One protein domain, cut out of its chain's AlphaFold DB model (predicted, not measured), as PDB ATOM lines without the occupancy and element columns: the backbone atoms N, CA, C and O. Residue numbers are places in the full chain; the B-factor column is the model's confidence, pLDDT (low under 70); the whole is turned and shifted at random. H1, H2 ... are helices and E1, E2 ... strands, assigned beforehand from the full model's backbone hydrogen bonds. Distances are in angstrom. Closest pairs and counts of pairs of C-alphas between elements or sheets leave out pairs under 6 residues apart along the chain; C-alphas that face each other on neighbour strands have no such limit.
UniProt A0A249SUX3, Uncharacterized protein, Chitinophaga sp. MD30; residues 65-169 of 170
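Overview. This is residues 65 to 169 of the 170 residues of an uncharacterized protein of Chitinophaga sp. MD30 (UniProt A0A249SUX3). A twisted sheet of four strands has the long helix H2 packed slantwise over one face, above E3 and E4, while the small helix H1 sits at the sheet's level beside E1 and E2. At the far end of H2 the helices H3, H4, H5 and H6 follow one another in an arc, and H6 comes back to H2. The printed part has 105 residues, with six named helices followed by four named strands; the sheet's order is E1 E2 E3 E4, antiparallel throughout, and the class is mixed, helices and strands. The whole is compact, with a radius of gyration of the C-alphas of 12.8 A and spans of 36 by 28 by 20 A.

Along the chain. The strands are E1, residues 141 to 143, E2, residues 146 to 149, E3, residues 154 to 159 and 15.6 A long, and E4, residues 162 to 168 and 17.6 A long. E4 ends with C-alpha 168 at (40.230, -44.968, 53.275). The helices are H1, residues 69 to 72, H2, residues 77 to 92 and 22.5 A long, H3, residues 96 to 101, H4, residues 113 to 118, H5, residues 120 to 123, and H6, residues 126 to 134 and 12.3 A long. H1 begins with C-alpha 69 at (31.272, -43.593, 35.538), and H2 with C-alpha 77 at (31.706, -36.386, 36.256).

Arrangement. E1 to E4 form a meander, each strand the antiparallel neighbour of the one before, and the sheet is only just strongly twisted, with C-alphas up to 4.1 A off its best plane. N 148 and O 141 are 2.8 A apart between E1 and E2, N 156 and O 147 2.8 A between E2 and E3, and N 159 and O 162 2.8 A between E3 and E4, within hydrogen-bond range. H2 makes two layers with the sheet, helix on one face, at a height over the sheet of 9.2 A; on the local plane it stands at 50 degrees to E3, slantwise to the strands. Its closest C-alphas to E4 are Phe 80 and Tyr 163, 6.5 A. H1 stands at the sheet's level, height 3.5 A; its closest C-alphas to E2 are Ser 72 and Gly 146, 4.5 A. H2, with residues 87 to 91 alone, touches H3 at a shallow tilt of 31 degrees, opposite ways, a helical hairpin; the closest C-alphas are Trp 90 and Ile 99, 6.5 A. H3 and H4 form another, at 19 degrees; the closest C-alphas are Ile 100 and Gly 113, 5.7 A. H2, with residues 88 to 92 alone, touches H6 at a shallow tilt of 34 degrees, only just short of steep; the closest C-alphas are Lys 88 and Ala 133, 6.0 A. H5 meets H4 and H6 only through their links. Every O i to N i+4 pair is within hydrogen-bond range in H2, H3, H4 and H6; H1 and H5 are too short for one.

Size, cuts and confidence. The two C-alphas farthest apart are those of Glu 70 and Thr 118, 35.5 A. The printed part has no cut, and the link from H3 to H4, 11 residues, is long. The mean pLDDT of the printed part is 96.6, and no printed residue is under 70.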
ATOM      1  N   THR A  65      37.632 -39.047  31.064       89.62
ATOM      2  CA  THR A  65      36.718 -40.192  31.135       89.62
ATOM      3  C   THR A  65      37.080 -41.126  32.280       89.62
ATOM      4  O   THR A  65      38.083 -41.829  32.237       89.62
ATOM      5  N   ILE A  66      36.207 -41.193  33.284       94.81
ATOM      6  CA  ILE A  66      36.311 -42.197  34.343       94.81
ATOM      7  C   ILE A  66      35.675 -43.488  33.848       94.81
ATOM      8  O   ILE A  66      34.512 -43.521  33.435       94.81
ATOM      9  N   LYS A  67      36.426 -44.588  33.922       95.44
ATOM     10  CA  LYS A  67      35.924 -45.897  33.507       95.44
ATOM     11  C   LYS A  67      34.670 -46.263  34.304       95.44
ATOM     12  O   LYS A  67      34.693 -46.250  35.532       95.44
ATOM     13  N   ASN A  68      33.606 -46.667  33.608       96.38
ATOM     14  CA  ASN A  68      32.321 -47.080  34.191       96.38
ATOM     15  C   ASN A  68      31.621 -46.003  35.045       96.38
ATOM     16  O   ASN A  68      30.886 -46.358  35.965       96.38
ATOM     17  N   TRP A  69      31.834 -44.711  34.763       96.38
ATOM     18  CA  TRP A  69      31.272 -43.593  35.538       96.38
ATOM     19  C   TRP A  69      29.794 -43.762  35.922       96.38
ATOM     20  O   TRP A  69      29.450 -43.645  37.099       96.38
ATOM     21  N   GLU A  70      28.944 -44.106  34.953       96.94
ATOM     22  CA  GLU A  70      27.494 -44.268  35.133       96.94
ATOM     23  C   GLU A  70      27.129 -45.249  36.257       96.94
ATOM     24  O   GLU A  70      26.115 -45.087  36.935       96.94
ATOM     25  N   ALA A  71      27.979 -46.247  36.521       97.56
ATOM     26  CA  ALA A  71      27.748 -47.217  37.584       97.56
ATOM     27  C   ALA A  71      27.862 -46.606  38.993       97.56
ATOM     28  O   ALA A  71      27.388 -47.223  39.942       97.56
ATOM     29  N   SER A  72      28.474 -45.423  39.137       96.94
ATOM     30  CA  SER A  72      28.587 -44.711  40.418       96.94
ATOM     31  C   SER A  72      27.283 -44.066  40.879       96.94
ATOM     32  O   SER A  72      27.116 -43.835  42.075       96.94
ATOM     33  N   GLY A  73      26.375 -43.754  39.947       96.50
ATOM     34  CA  GLY A  73      25.134 -43.033  40.234       96.50
ATOM     35  C   GLY A  73      25.323 -41.572  40.667       96.50
ATOM     36  O   GLY A  73      24.369 -40.962  41.147       96.50
ATOM     37  N   MET A  74      26.530 -41.009  40.529       96.81
ATOM     38  CA  MET A  74      26.810 -39.602  40.832       96.81
ATOM     39  C   MET A  74      26.397 -38.679  39.680       96.81
ATOM     40  O   MET A  74      26.442 -39.053  38.512       96.81
ATOM     41  N   ALA A  75      26.011 -37.446  40.014       96.19
ATOM     42  CA  ALA A  75      25.338 -36.547  39.081       96.19
ATOM     43  C   ALA A  75      26.252 -35.930  38.007       96.19
ATOM     44  O   ALA A  75      25.799 -35.731  36.883       96.19
ATOM     45  N   SER A  76      27.505 -35.586  38.332       95.44
ATOM     46  CA  SER A  76      28.394 -34.867  37.406       95.44
ATOM     47  C   SER A  76      29.842 -35.349  37.477       95.44
ATOM     48  O   SER A  76      30.543 -35.152  38.470       95.44
ATOM     49  N   GLN A  77      30.318 -35.939  36.380       95.25
ATOM     50  CA  GLN A  77      31.706 -36.386  36.256       95.25
ATOM     51  C   GLN A  77      32.676 -35.204  36.302       95.25
ATOM     52  O   GLN A  77      33.706 -35.267  36.969       95.25
ATOM     53  N   THR A  78      32.320 -34.098  35.649       94.56
ATOM     54  CA  THR A  78      33.137 -32.881  35.612       94.56
ATOM     55  C   THR A  78      33.326 -32.290  37.005       94.56
ATOM     56  O   THR A  78      34.452 -31.997  37.405       94.56
ATOM     57  N   GLU A  79      32.252 -32.159  37.788       95.69
ATOM     58  CA  GLU A  79      32.358 -31.644  39.159       95.69
ATOM     59  C   GLU A  79      33.147 -32.591  40.067       95.69
ATOM     60  O   GLU A  79      33.928 -32.137  40.908       95.69
ATOM     61  N   PHE A  80      32.988 -33.904  39.876       97.31
ATOM     62  CA  PHE A  80      33.793 -34.883  40.591       97.31
ATOM     63  C   PHE A  80      35.286 -34.739  40.266       97.31
ATOM     64  O   PHE A  80      36.105 -34.787  41.178       97.31
ATOM     65  N   ILE A  81      35.660 -34.516  39.006       95.88
ATOM     66  CA  ILE A  81      37.066 -34.334  38.608       95.88
ATOM     67  C   ILE A  81      37.658 -33.066  39.229       95.88
ATOM     68  O   ILE A  81      38.788 -33.089  39.718       95.88
ATOM     69  N   ILE A  82      36.883 -31.978  39.295       95.88
ATOM     70  CA  ILE A  82      37.284 -30.759  40.014       95.88
ATOM     71  C   ILE A  82      37.536 -31.078  41.493       95.88
ATOM     72  O   ILE A  82      38.583 -30.720  42.039       95.88
ATOM     73  N   PHE A  83      36.608 -31.788  42.140       97.75
ATOM     74  CA  PHE A  83      36.771 -32.225  43.525       97.75
ATOM     75  C   PHE A  83      37.998 -33.132  43.708       97.75
ATOM     76  O   PHE A  83      38.759 -32.945  44.654       97.75
ATOM     77  N   PHE A  84      38.220 -34.082  42.802       97.69
ATOM     78  CA  PHE A  84      39.339 -35.017  42.843       97.69
ATOM     79  C   PHE A  84      40.684 -34.290  42.764       97.69
ATOM     80  O   PHE A  84      41.557 -34.505  43.607       97.69
ATOM     81  N   ASN A  85      40.829 -33.360  41.821       96.19
ATOM     82  CA  ASN A  85      42.024 -32.526  41.719       96.19
ATOM     83  C   ASN A  85      42.220 -31.679  42.978       96.19
ATOM     84  O   ASN A  85      43.331 -31.592  43.505       96.19
ATOM     85  N   LYS A  86      41.132 -31.144  43.544       97.88
ATOM     86  CA  LYS A  86      41.212 -30.391  44.795       97.88
ATOM     87  C   LYS A  86      41.639 -31.256  45.981       97.88
ATOM     88  O   LYS A  86      42.436 -30.824  46.813       97.88
ATOM     89  N   PHE A  87      41.154 -32.491  46.043       98.31
ATOM     90  CA  PHE A  87      41.570 -33.468  47.037       98.31
ATOM     91  C   PHE A  87      43.071 -33.764  46.934       98.31
ATOM     92  O   PHE A  87      43.762 -33.747  47.954       98.31
ATOM     93  N   LYS A  88      43.601 -33.950  45.716       97.62
ATOM     94  CA  LYS A  88      45.046 -34.125  45.487       97.62
ATOM     95  C   LYS A  88      45.856 -32.938  46.013       97.62
ATOM     96  O   LYS A  88      46.849 -33.145  46.708       97.62
ATOM     97  N   GLU A  89      45.414 -31.707  45.746       97.75
ATOM     98  CA  GLU A  89      46.061 -30.495  46.272       97.75
ATOM     99  C   GLU A  89      46.090 -30.475  47.804       97.75
ATOM    100  O   GLU A  89      47.122 -30.170  48.403       97.75
ATOM    101  N   TRP A  90      44.979 -30.826  48.459       98.56
ATOM    102  CA  TRP A  90      44.924 -30.882  49.919       98.56
ATOM    103  C   TRP A  90      45.893 -31.907  50.500       98.56
ATOM    104  O   TRP A  90      46.531 -31.628  51.515       98.56
ATOM    105  N   VAL A  91      46.023 -33.071  49.858       98.00
ATOM    106  CA  VAL A  91      46.964 -34.118  50.276       98.00
ATOM    107  C   VAL A  91      48.410 -33.659  50.095       98.00
ATOM    108  O   VAL A  91      49.217 -33.835  51.007       98.00
ATOM    109  N   ALA A  92      48.727 -33.024  48.965       97.12
ATOM    110  CA  ALA A  92      50.064 -32.500  48.686       97.12
ATOM    111  C   ALA A  92      50.479 -31.389  49.667       97.12
ATOM    112  O   ALA A  92      51.634 -31.330  50.080       97.12
ATOM    113  N   ALA A  93      49.536 -30.533  50.063       97.94
ATOM    114  CA  ALA A  93      49.770 -29.408  50.967       97.94
ATOM    115  C   ALA A  93      49.527 -29.733  52.453       97.94
ATOM    116  O   ALA A  93      49.497 -28.821  53.279       97.94
ATOM    117  N   ASP A  94      49.311 -31.004  52.807       98.19
ATOM    118  CA  ASP A  94      49.014 -31.438  54.177       98.19
ATOM    119  C   ASP A  94      47.855 -30.667  54.842       98.19
ATOM    120  O   ASP A  94      47.844 -30.412  56.051       98.19
ATOM    121  N   GLN A  95      46.825 -30.324  54.065       98.38
ATOM    122  CA  GLN A  95      45.629 -29.638  54.556       98.38
ATOM    123  C   GLN A  95      44.683 -30.617  55.266       98.38
ATOM    124  O   GLN A  95      43.583 -30.920  54.800       98.38
ATOM    125  N   LYS A  96      45.125 -31.107  56.432       98.06
ATOM    126  CA  LYS A  96      44.454 -32.144  57.235       98.06
ATOM    127  C   LYS A  96      42.978 -31.821  57.485       98.06
ATOM    128  O   LYS A  96      42.128 -32.693  57.336       98.06
ATOM    129  N   ASP A  97      42.670 -30.573  57.837       98.19
ATOM    130  CA  ASP A  97      41.302 -30.159  58.163       98.19
ATOM    131  C   ASP A  97      40.392 -30.114  56.926       98.19
ATOM    132  O   ASP A  97      39.246 -30.557  57.007       98.19
ATOM    133  N   SER A  98      40.914 -29.695  55.768       98.38
ATOM    134  CA  SER A  98      40.186 -29.738  54.491       98.38
ATOM    135  C   SER A  98      39.851 -31.175  54.089       98.38
ATOM    136  O   SER A  98      38.717 -31.464  53.713       98.38
ATOM    137  N   ILE A  99      40.810 -32.096  54.228       98.44
ATOM    138  CA  ILE A  99      40.604 -33.523  53.946       98.44
ATOM    139  C   ILE A  99      39.530 -34.091  54.874       98.44
ATOM    140  O   ILE A  99      38.556 -34.674  54.409       98.44
ATOM    141  N   ILE A 100      39.671 -33.879  56.185       98.19
ATOM    142  CA  ILE A 100      38.751 -34.411  57.198       98.19
ATOM    143  C   ILE A 100      37.328 -33.879  57.011       98.19
ATOM    144  O   ILE A 100      36.376 -34.639  57.164       98.19
ATOM    145  N   ALA A 101      37.167 -32.603  56.653       98.31
ATOM    146  CA  ALA A 101      35.858 -32.004  56.391       98.31
ATOM    147  C   ALA A 101      35.134 -32.613  55.171       98.31
ATOM    148  O   ALA A 101      33.910 -32.489  55.057       98.31
ATOM    149  N   ASN A 102      35.881 -33.275  54.282       98.44
ATOM    150  CA  ASN A 102      35.382 -33.928  53.073       98.44
ATOM    151  C   ASN A 102      35.393 -35.462  53.171       98.44
ATOM    152  O   ASN A 102      35.224 -36.137  52.158       98.44
ATOM    153  N   ILE A 103      35.548 -36.024  54.375       98.38
ATOM    154  CA  ILE A 103      35.310 -37.445  54.643       98.38
ATOM    155  C   ILE A 103      33.917 -37.607  55.263       98.38
ATOM    156  O   ILE A 103      33.582 -36.942  56.246       98.38
ATOM    157  N   ASP A 104      33.124 -38.528  54.722       98.25
ATOM    158  CA  ASP A 104      31.857 -38.950  55.316       98.25
ATOM    159  C   ASP A 104      32.121 -40.028  56.372       98.25
ATOM    160  O   ASP A 104      32.244 -41.218  56.089       98.25
ATOM    161  N   PHE A 105      32.302 -39.594  57.619       97.69
ATOM    162  CA  PHE A 105      32.436 -40.507  58.753       97.69
ATOM    163  C   PHE A 105      31.069 -41.093  59.154       97.69
ATOM    164  O   PHE A 105      30.064 -40.386  59.096       97.69
ATOM    165  N   PRO A 106      31.018 -42.326  59.694       97.69
ATOM    166  CA  PRO A 106      32.149 -43.186  60.038       97.69
ATOM    167  C   PRO A 106      32.678 -43.992  58.846       97.69
ATOM    168  O   PRO A 106      31.915 -44.601  58.108       97.69
ATOM    169  N   ILE A 107      34.002 -44.122  58.765       96.31
ATOM    170  CA  ILE A 107      34.671 -45.053  57.846       96.31
ATOM    171  C   ILE A 107      35.204 -46.268  58.625       96.31
ATOM    172  O   ILE A 107      35.151 -46.305  59.860       96.31
ATOM    173  N   ALA A 108      35.691 -47.299  57.925       92.25
ATOM    174  CA  ALA A 108      36.010 -48.610  58.506       92.25
ATOM    175  C   ALA A 108      36.786 -48.528  59.842       92.25
ATOM    176  O   ALA A 108      36.239 -48.870  60.897       92.25
ATOM    177  N   LYS A 109      38.021 -48.005  59.804       93.25
ATOM    178  CA  LYS A 109      38.928 -47.904  60.966       93.25
ATOM    179  C   LYS A 109      38.698 -46.668  61.848       93.25
ATOM    180  O   LYS A 109      39.164 -46.654  62.984       93.25
ATOM    181  N   TYR A 110      37.999 -45.643  61.353       95.94
ATOM    182  CA  TYR A 110      37.907 -44.332  62.008       95.94
ATOM    183  C   TYR A 110      36.461 -43.857  62.081       95.94
ATOM    184  O   TYR A 110      35.803 -43.670  61.061       95.94
ATOM    185  N   LYS A 111      35.960 -43.636  63.299       97.31
ATOM    186  CA  LYS A 111      34.561 -43.236  63.516       97.31
ATOM    187  C   LYS A 111      34.359 -41.729  63.514       97.31
ATOM    188  O   LYS A 111      33.239 -41.273  63.327       97.31
ATOM    189  N   THR A 112      35.426 -40.963  63.725       98.06
ATOM    190  CA  THR A 112      35.376 -39.501  63.786       98.06
ATOM    191  C   THR A 112      36.588 -38.877  63.106       98.06
ATOM    192  O   THR A 112      37.664 -39.481  63.042       98.06
ATOM    193  N   GLY A 113      36.438 -37.616  62.693       97.75
ATOM    194  CA  GLY A 113      37.543 -36.806  62.182       97.75
ATOM    195  C   GLY A 113      38.700 -36.674  63.172       97.75
ATOM    196  O   GLY A 113      39.855 -36.733  62.768       97.75
ATOM    197  N   THR A 114      38.423 -36.599  64.477       97.94
ATOM    198  CA  THR A 114      39.468 -36.555  65.514       97.94
ATOM    199  C   THR A 114      40.312 -37.828  65.521       97.94
ATOM    200  O   THR A 114      41.538 -37.748  65.520       97.94
ATOM    201  N   GLN A 115      39.678 -39.008  65.476       96.94
ATOM    202  CA  GLN A 115      40.404 -40.282  65.403       96.94
ATOM    203  C   GLN A 115      41.266 -40.347  64.138       96.94
ATOM    204  O   GLN A 115      42.442 -40.701  64.216       96.94
ATOM    205  N   PHE A 116      40.707 -39.941  62.998       97.69
ATOM    206  CA  PHE A 116      41.428 -39.882  61.731       97.69
ATOM    207  C   PHE A 116      42.638 -38.937  61.801       97.69
ATOM    208  O   PHE A 116      43.750 -39.333  61.460       97.69
ATOM    209  N   LYS A 117      42.457 -37.721  62.340       97.56
ATOM    210  CA  LYS A 117      43.510 -36.699  62.471       97.56
ATOM    211  C   LYS A 117      44.713 -37.206  63.261       97.56
ATOM    212  O   LYS A 117      45.844 -37.002  62.833       97.56
ATOM    213  N   THR A 118      44.485 -37.922  64.368       97.31
ATOM    214  CA  THR A 118      45.576 -38.493  65.189       97.31
ATOM    215  C   THR A 118      46.405 -39.554  64.464       97.31
ATOM    216  O   THR A 118      47.518 -39.859  64.882       97.31
ATOM    217  N   ARG A 119      45.872 -40.141  63.387       96.62
ATOM    218  CA  ARG A 119      46.545 -41.161  62.575       96.62
ATOM    219  C   ARG A 119      46.933 -40.657  61.192       96.62
ATOM    220  O   ARG A 119      47.462 -41.443  60.417       96.62
ATOM    221  N   TYR A 120      46.721 -39.373  60.903       96.88
ATOM    222  CA  TYR A 120      46.880 -38.811  59.567       96.88
ATOM    223  C   TYR A 120      48.241 -39.142  58.946       96.88
ATOM    224  O   TYR A 120      48.279 -39.632  57.831       96.88
ATOM    225  N   GLU A 121      49.342 -38.971  59.677       96.50
ATOM    226  CA  GLU A 121      50.702 -39.229  59.164       96.50
ATOM    227  C   GLU A 121      50.992 -40.711  58.899       96.50
ATOM    228  O   GLU A 121      51.862 -41.038  58.102       96.50
ATOM    229  N   LYS A 122      50.243 -41.615  59.541       95.94
ATOM    230  CA  LYS A 122      50.305 -43.052  59.257       95.94
ATOM    231  C   LYS A 122      49.453 -43.431  58.041       95.94
ATOM    232  O   LYS A 122      49.769 -44.393  57.356       95.94
ATOM    233  N   ILE A 123      48.350 -42.718  57.818       95.50
ATOM    234  CA  ILE A 123      47.450 -42.937  56.681       95.50
ATOM    235  C   ILE A 123      48.084 -42.334  55.423       95.50
ATOM    236  O   ILE A 123      48.372 -43.044  54.470       95.50
ATOM    237  N   PHE A 124      48.353 -41.031  55.448       96.50
ATOM    238  CA  PHE A 124      49.028 -40.271  54.401       96.50
ATOM    239  C   PHE A 124      50.536 -40.255  54.642       96.50
ATOM    240  O   PHE A 124      51.142 -39.203  54.865       96.50
ATOM    241  N   ASP A 125      51.135 -41.440  54.614       97.06
ATOM    242  CA  ASP A 125      52.585 -41.568  54.558       97.06
ATOM    243  C   ASP A 125      53.137 -41.089  53.201       97.06
ATOM    244  O   ASP A 125      52.406 -40.736  52.269       97.06
ATOM    245  N   ASN A 126      54.465 -41.051  53.093       97.25
ATOM    246  CA  ASN A 126      55.143 -40.559  51.894       97.25
ATOM    247  C   ASN A 126      54.812 -41.373  50.637       97.25
ATOM    248  O   ASN A 126      54.838 -40.820  49.541       97.25
ATOM    249  N   GLU A 127      54.536 -42.669  50.782       95.94
ATOM    250  CA  GLU A 127      54.163 -43.537  49.666       95.94
ATOM    251  C   GLU A 127      52.771 -43.171  49.153       95.94
ATOM    252  O   GLU A 127      52.631 -42.805  47.988       95.94
ATOM    253  N   LEU A 128      51.772 -43.110  50.042       95.94
ATOM    254  CA  LEU A 128      50.409 -42.773  49.638       95.94
ATOM    255  C   LEU A 128      50.323 -41.364  49.059       95.94
ATOM    256  O   LEU A 128      49.609 -41.140  48.089       95.94
ATOM    257  N   LYS A 129      51.053 -40.397  49.622       97.31
ATOM    258  CA  LYS A 129      51.086 -39.034  49.072       97.31
ATOM    259  C   LYS A 129      51.612 -39.002  47.637       97.31
ATOM    260  O   LYS A 129      51.067 -38.265  46.820       97.31
ATOM    261  N   LYS A 130      52.638 -39.801  47.321       96.62
ATOM    262  CA  LYS A 130      53.166 -39.917  45.953       96.62
ATOM    263  C   LYS A 130      52.149 -40.559  45.016       96.62
ATOM    264  O   LYS A 130      51.952 -40.051  43.920       96.62
ATOM    265  N   GLU A 131      51.478 -41.618  45.461       95.94
ATOM    266  CA  GLU A 131      50.428 -42.283  44.683       95.94
ATOM    267  C   GLU A 131      49.244 -41.346  44.414       95.94
ATOM    268  O   GLU A 131      48.795 -41.230  43.280       95.94
ATOM    269  N   VAL A 132      48.781 -40.609  45.430       96.75
ATOM    270  CA  VAL A 132      47.717 -39.603  45.281       96.75
ATOM    271  C   VAL A 132      48.143 -38.504  44.308       96.75
ATOM    272  O   VAL A 132      47.350 -38.102  43.463       96.75
ATOM    273  N   ALA A 133      49.383 -38.016  44.401       95.38
ATOM    274  CA  ALA A 133      49.891 -36.986  43.499       95.38
ATOM    275  C   ALA A 133      49.959 -37.472  42.040       95.38
ATOM    276  O   ALA A 133      49.591 -36.723  41.132       95.38
ATOM    277  N   ALA A 134      50.383 -38.720  41.831       94.75
ATOM    278  CA  ALA A 134      50.540 -39.329  40.514       94.75
ATOM    279  C   ALA A 134      49.222 -39.801  39.881       94.75
ATOM    280  O   ALA A 134      49.183 -39.954  38.670       94.75
ATOM    281  N   ALA A 135      48.161 -40.022  40.664       94.44
ATOM    282  CA  ALA A 135      46.897 -40.546  40.153       94.44
ATOM    283  C   ALA A 135      46.243 -39.608  39.123       94.44
ATOM    284  O   ALA A 135      45.993 -38.433  39.410       94.44
ATOM    285  N   GLU A 136      45.920 -40.131  37.945       93.12
ATOM    286  CA  GLU A 136      45.241 -39.418  36.863       93.12
ATOM    287  C   GLU A 136      43.773 -39.862  36.760       93.12
ATOM    288  O   GLU A 136      43.377 -40.901  37.287       93.12
ATOM    289  N   VAL A 137      42.930 -39.075  36.083       93.75
ATOM    290  CA  VAL A 137      41.488 -39.373  35.961       93.75
ATOM    291  C   VAL A 137      41.239 -40.728  35.288       93.75
ATOM    292  O   VAL A 137      40.379 -41.482  35.737       93.75
ATOM    293  N   LYS A 138      42.034 -41.085  34.273       92.62
ATOM    294  CA  LYS A 138      41.976 -42.393  33.594       92.62
ATOM    295  C   LYS A 138      42.332 -43.591  34.486       92.62
ATOM    296  O   LYS A 138      41.973 -44.719  34.150       92.62
ATOM    297  N   ASP A 139      43.023 -43.370  35.608       92.75
ATOM    298  CA  ASP A 139      43.353 -44.429  36.571       92.75
ATOM    299  C   ASP A 139      42.169 -44.717  37.507       92.75
ATOM    300  O   ASP A 139      42.155 -45.715  38.238       92.75
ATOM    301  N   LEU A 140      41.166 -43.837  37.494       96.75
ATOM    302  CA  LEU A 140      39.948 -43.983  38.262       96.75
ATOM    303  C   LEU A 140      38.968 -44.905  37.547       96.75
ATOM    304  O   LEU A 140      38.834 -44.936  36.322       96.75
ATOM    305  N   TRP A 141      38.205 -45.627  38.351       97.12
ATOM    306  CA  TRP A 141      37.107 -46.444  37.870       97.12
ATOM    307  C   TRP A 141      35.946 -46.372  38.846       97.12
ATOM    308  O   TRP A 141      36.128 -46.151  40.041       97.12
ATOM    309  N   ALA A 142      34.742 -46.560  38.330       98.25
ATOM    310  CA  ALA A 142      33.511 -46.485  39.090       98.25
ATOM    311  C   ALA A 142      32.768 -47.821  39.123       98.25
ATOM    312  O   ALA A 142      32.838 -48.646  38.208       98.25
ATOM    313  N   ASN A 143      32.028 -48.021  40.206       98.00
ATOM    314  CA  ASN A 143      30.979 -49.022  40.329       98.00
ATOM    315  C   ASN A 143      29.897 -48.504  41.296       98.00
ATOM    316  O   ASN A 143      29.964 -47.363  41.747       98.00
ATOM    317  N   TYR A 144      28.951 -49.361  41.683       96.75
ATOM    318  CA  TYR A 144      27.851 -49.015  42.594       96.75
ATOM    319  C   TYR A 144      28.276 -48.486  43.983       96.75
ATOM    320  O   TYR A 144      27.441 -47.966  44.717       96.75
ATOM    321  N   GLN A 145      29.544 -48.632  44.382       96.06
ATOM    322  CA  GLN A 145      30.078 -48.113  45.646       96.06
ATOM    323  C   GLN A 145      30.613 -46.674  45.514       96.06
ATOM    324  O   GLN A 145      30.850 -46.015  46.531       96.06
ATOM    325  N   GLY A 146      30.785 -46.179  44.285       98.06
ATOM    326  CA  GLY A 146      31.340 -44.866  43.973       98.06
ATOM    327  C   GLY A 146      32.514 -44.944  42.996       98.06
ATOM    328  O   GLY A 146      32.681 -45.929  42.276       98.06
ATOM    329  N   VAL A 147      33.340 -43.897  42.980       98.56
ATOM    330  CA  VAL A 147      34.605 -43.874  42.231       98.56
ATOM    331  C   VAL A 147      35.736 -44.333  43.137       98.56
ATOM    332  O   VAL A 147      35.857 -43.880  44.274       98.56
ATOM    333  N   SER A 148      36.584 -45.213  42.625       98.12
ATOM    334  CA  SER A 148      37.759 -45.716  43.312       98.12
ATOM    335  C   SER A 148      39.047 -45.141  42.730       98.12
ATOM    336  O   SER A 148      39.165 -44.933  41.524       98.12
ATOM    337  N   MET A 149      40.030 -44.936  43.609       96.56
ATOM    338  CA  MET A 149      41.418 -44.637  43.261       96.56
ATOM    339  C   MET A 149      42.340 -45.651  43.939       96.56
ATOM    340  O   MET A 149      42.068 -46.090  45.063       96.56
ATOM    341  N   ASN A 150      43.464 -45.950  43.281       90.12
ATOM    342  CA  ASN A 150      44.578 -46.700  43.856       90.12
ATOM    343  C   ASN A 150      44.131 -48.063  44.409       90.12
ATOM    344  O   ASN A 150      44.163 -48.316  45.611       90.12
ATOM    345  N   ASN A 151      43.612 -48.914  43.517       91.00
ATOM    346  CA  ASN A 151      43.178 -50.281  43.826       91.00
ATOM    347  C   ASN A 151      42.205 -50.398  45.017       91.00
ATOM    348  O   ASN A 151      42.246 -51.372  45.767       91.00
ATOM    349  N   GLY A 152      41.315 -49.418  45.208       93.56
ATOM    350  CA  GLY A 152      40.338 -49.460  46.298       93.56
ATOM    351  C   GLY A 152      40.820 -48.870  47.617       93.56
ATOM    352  O   GLY A 152      40.092 -48.995  48.607       93.56
ATOM    353  N   ILE A 153      41.990 -48.220  47.665       95.44
ATOM    354  CA  ILE A 153      42.437 -47.508  48.870       95.44
ATOM    355  C   ILE A 153      41.494 -46.349  49.175       95.44
ATOM    356  O   ILE A 153      41.084 -46.199  50.324       95.44
ATOM    357  N   PHE A 154      41.102 -45.574  48.165       97.88
ATOM    358  CA  PHE A 154      40.085 -44.541  48.325       97.88
ATOM    359  C   PHE A 154      38.806 -44.910  47.593       97.88
ATOM    360  O   PHE A 154      38.835 -45.450  46.483       97.88
ATOM    361  N   TRP A 155      37.694 -44.553  48.227       98.31
ATOM    362  CA  TRP A 155      36.380 -44.518  47.611       98.31
ATOM    363  C   TRP A 155      35.781 -43.135  47.789       98.31
ATOM    364  O   TRP A 155      35.830 -42.564  48.882       98.31
ATOM    365  N   PHE A 156      35.213 -42.619  46.710       98.69
ATOM    366  CA  PHE A 156      34.558 -41.328  46.654       98.69
ATOM    367  C   PHE A 156      33.109 -41.498  46.221       98.69
ATOM    368  O   PHE A 156      32.801 -42.335  45.372       98.69
ATOM    369  N   ASN A 157      32.217 -40.695  46.789       98.44
ATOM    370  CA  ASN A 157      30.799 -40.715  46.450       98.44
ATOM    371  C   ASN A 157      30.199 -39.303  46.545       98.44
ATOM    372  O   ASN A 157      30.846 -38.382  47.048       98.44
ATOM    373  N   GLN A 158      28.961 -39.136  46.091       98.25
ATOM    374  CA  GLN A 158      28.191 -37.909  46.222       98.25
ATOM    375  C   GLN A 158      27.085 -38.103  47.263       98.25
ATOM    376  O   GLN A 158      26.128 -38.845  47.058       98.25
ATOM    377  N   ILE A 159      27.192 -37.405  48.392       96.88
ATOM    378  CA  ILE A 159      26.238 -37.494  49.501       96.88
ATOM    379  C   ILE A 159      25.674 -36.104  49.771       96.88
ATOM    380  O   ILE A 159      26.418 -35.148  49.995       96.88
ATOM    381  N   LYS A 160      24.338 -35.984  49.759       95.94
ATOM    382  CA  LYS A 160      23.617 -34.711  49.974       95.94
ATOM    383  C   LYS A 160      24.133 -33.585  49.058       95.94
ATOM    384  O   LYS A 160      24.327 -32.457  49.501       95.94
ATOM    385  N   GLY A 161      24.396 -33.921  47.793       95.88
ATOM    386  CA  GLY A 161      24.881 -32.981  46.779       95.88
ATOM    387  C   GLY A 161      26.364 -32.607  46.884       95.88
ATOM    388  O   GLY A 161      26.808 -31.745  46.139       95.88
ATOM    389  N   ARG A 162      27.147 -33.236  47.772       97.44
ATOM    390  CA  ARG A 162      28.589 -32.975  47.911       97.44
ATOM    391  C   ARG A 162      29.405 -34.218  47.586       97.44
ATOM    392  O   ARG A 162      29.067 -35.296  48.070       97.44
ATOM    393  N   TYR A 163      30.502 -34.052  46.856       98.50
ATOM    394  CA  TYR A 163      31.505 -35.105  46.707       98.50
ATOM    395  C   TYR A 163      32.302 -35.254  48.003       98.50
ATOM    396  O   TYR A 163      32.701 -34.266  48.619       98.50
ATOM    397  N   VAL A 164      32.474 -36.494  48.445       98.62
ATOM    398  CA  VAL A 164      33.110 -36.851  49.713       98.62
ATOM    399  C   VAL A 164      33.899 -38.144  49.561       98.62
ATOM    400  O   VAL A 164      33.610 -38.976  48.702       98.62
ATOM    401  N   VAL A 165      34.878 -38.338  50.437       98.50
ATOM    402  CA  VAL A 165      35.564 -39.615  50.635       98.50
ATOM    403  C   VAL A 165      34.718 -40.482  51.565       98.50
ATOM    404  O   VAL A 165      34.418 -40.075  52.686       98.50
ATOM    405  N   THR A 166      34.360 -41.685  51.132       98.25
ATOM    406  CA  THR A 166      33.545 -42.639  51.905       98.25
ATOM    407  C   THR A 166      34.352 -43.821  52.437       98.25
ATOM    408  O   THR A 166      33.904 -44.517  53.346       98.25
ATOM    409  N   ALA A 167      35.567 -44.046  51.928       97.75
ATOM    410  CA  ALA A 167      36.488 -45.015  52.506       97.75
ATOM    411  C   ALA A 167      37.955 -44.622  52.312       97.75
ATOM    412  O   ALA A 167      38.336 -44.048  51.292       97.75
ATOM    413  N   VAL A 168      38.765 -44.996  53.307       96.69
ATOM    414  CA  VAL A 168      40.230 -44.968  53.275       96.69
ATOM    415  C   VAL A 168      40.723 -46.312  53.817       96.69
ATOM    416  O   VAL A 168      40.687 -46.554  55.026       96.69
ATOM    417  N   ASN A 169      41.126 -47.209  52.920       93.94
ATOM    418  CA  ASN A 169      41.446 -48.610  53.197       93.94
ATOM    419  C   ASN A 169      42.957 -48.825  53.342       93.94
ATOM    420  O   ASN A 169      43.551 -49.654  52.658       93.94
TER     421      ASN A 169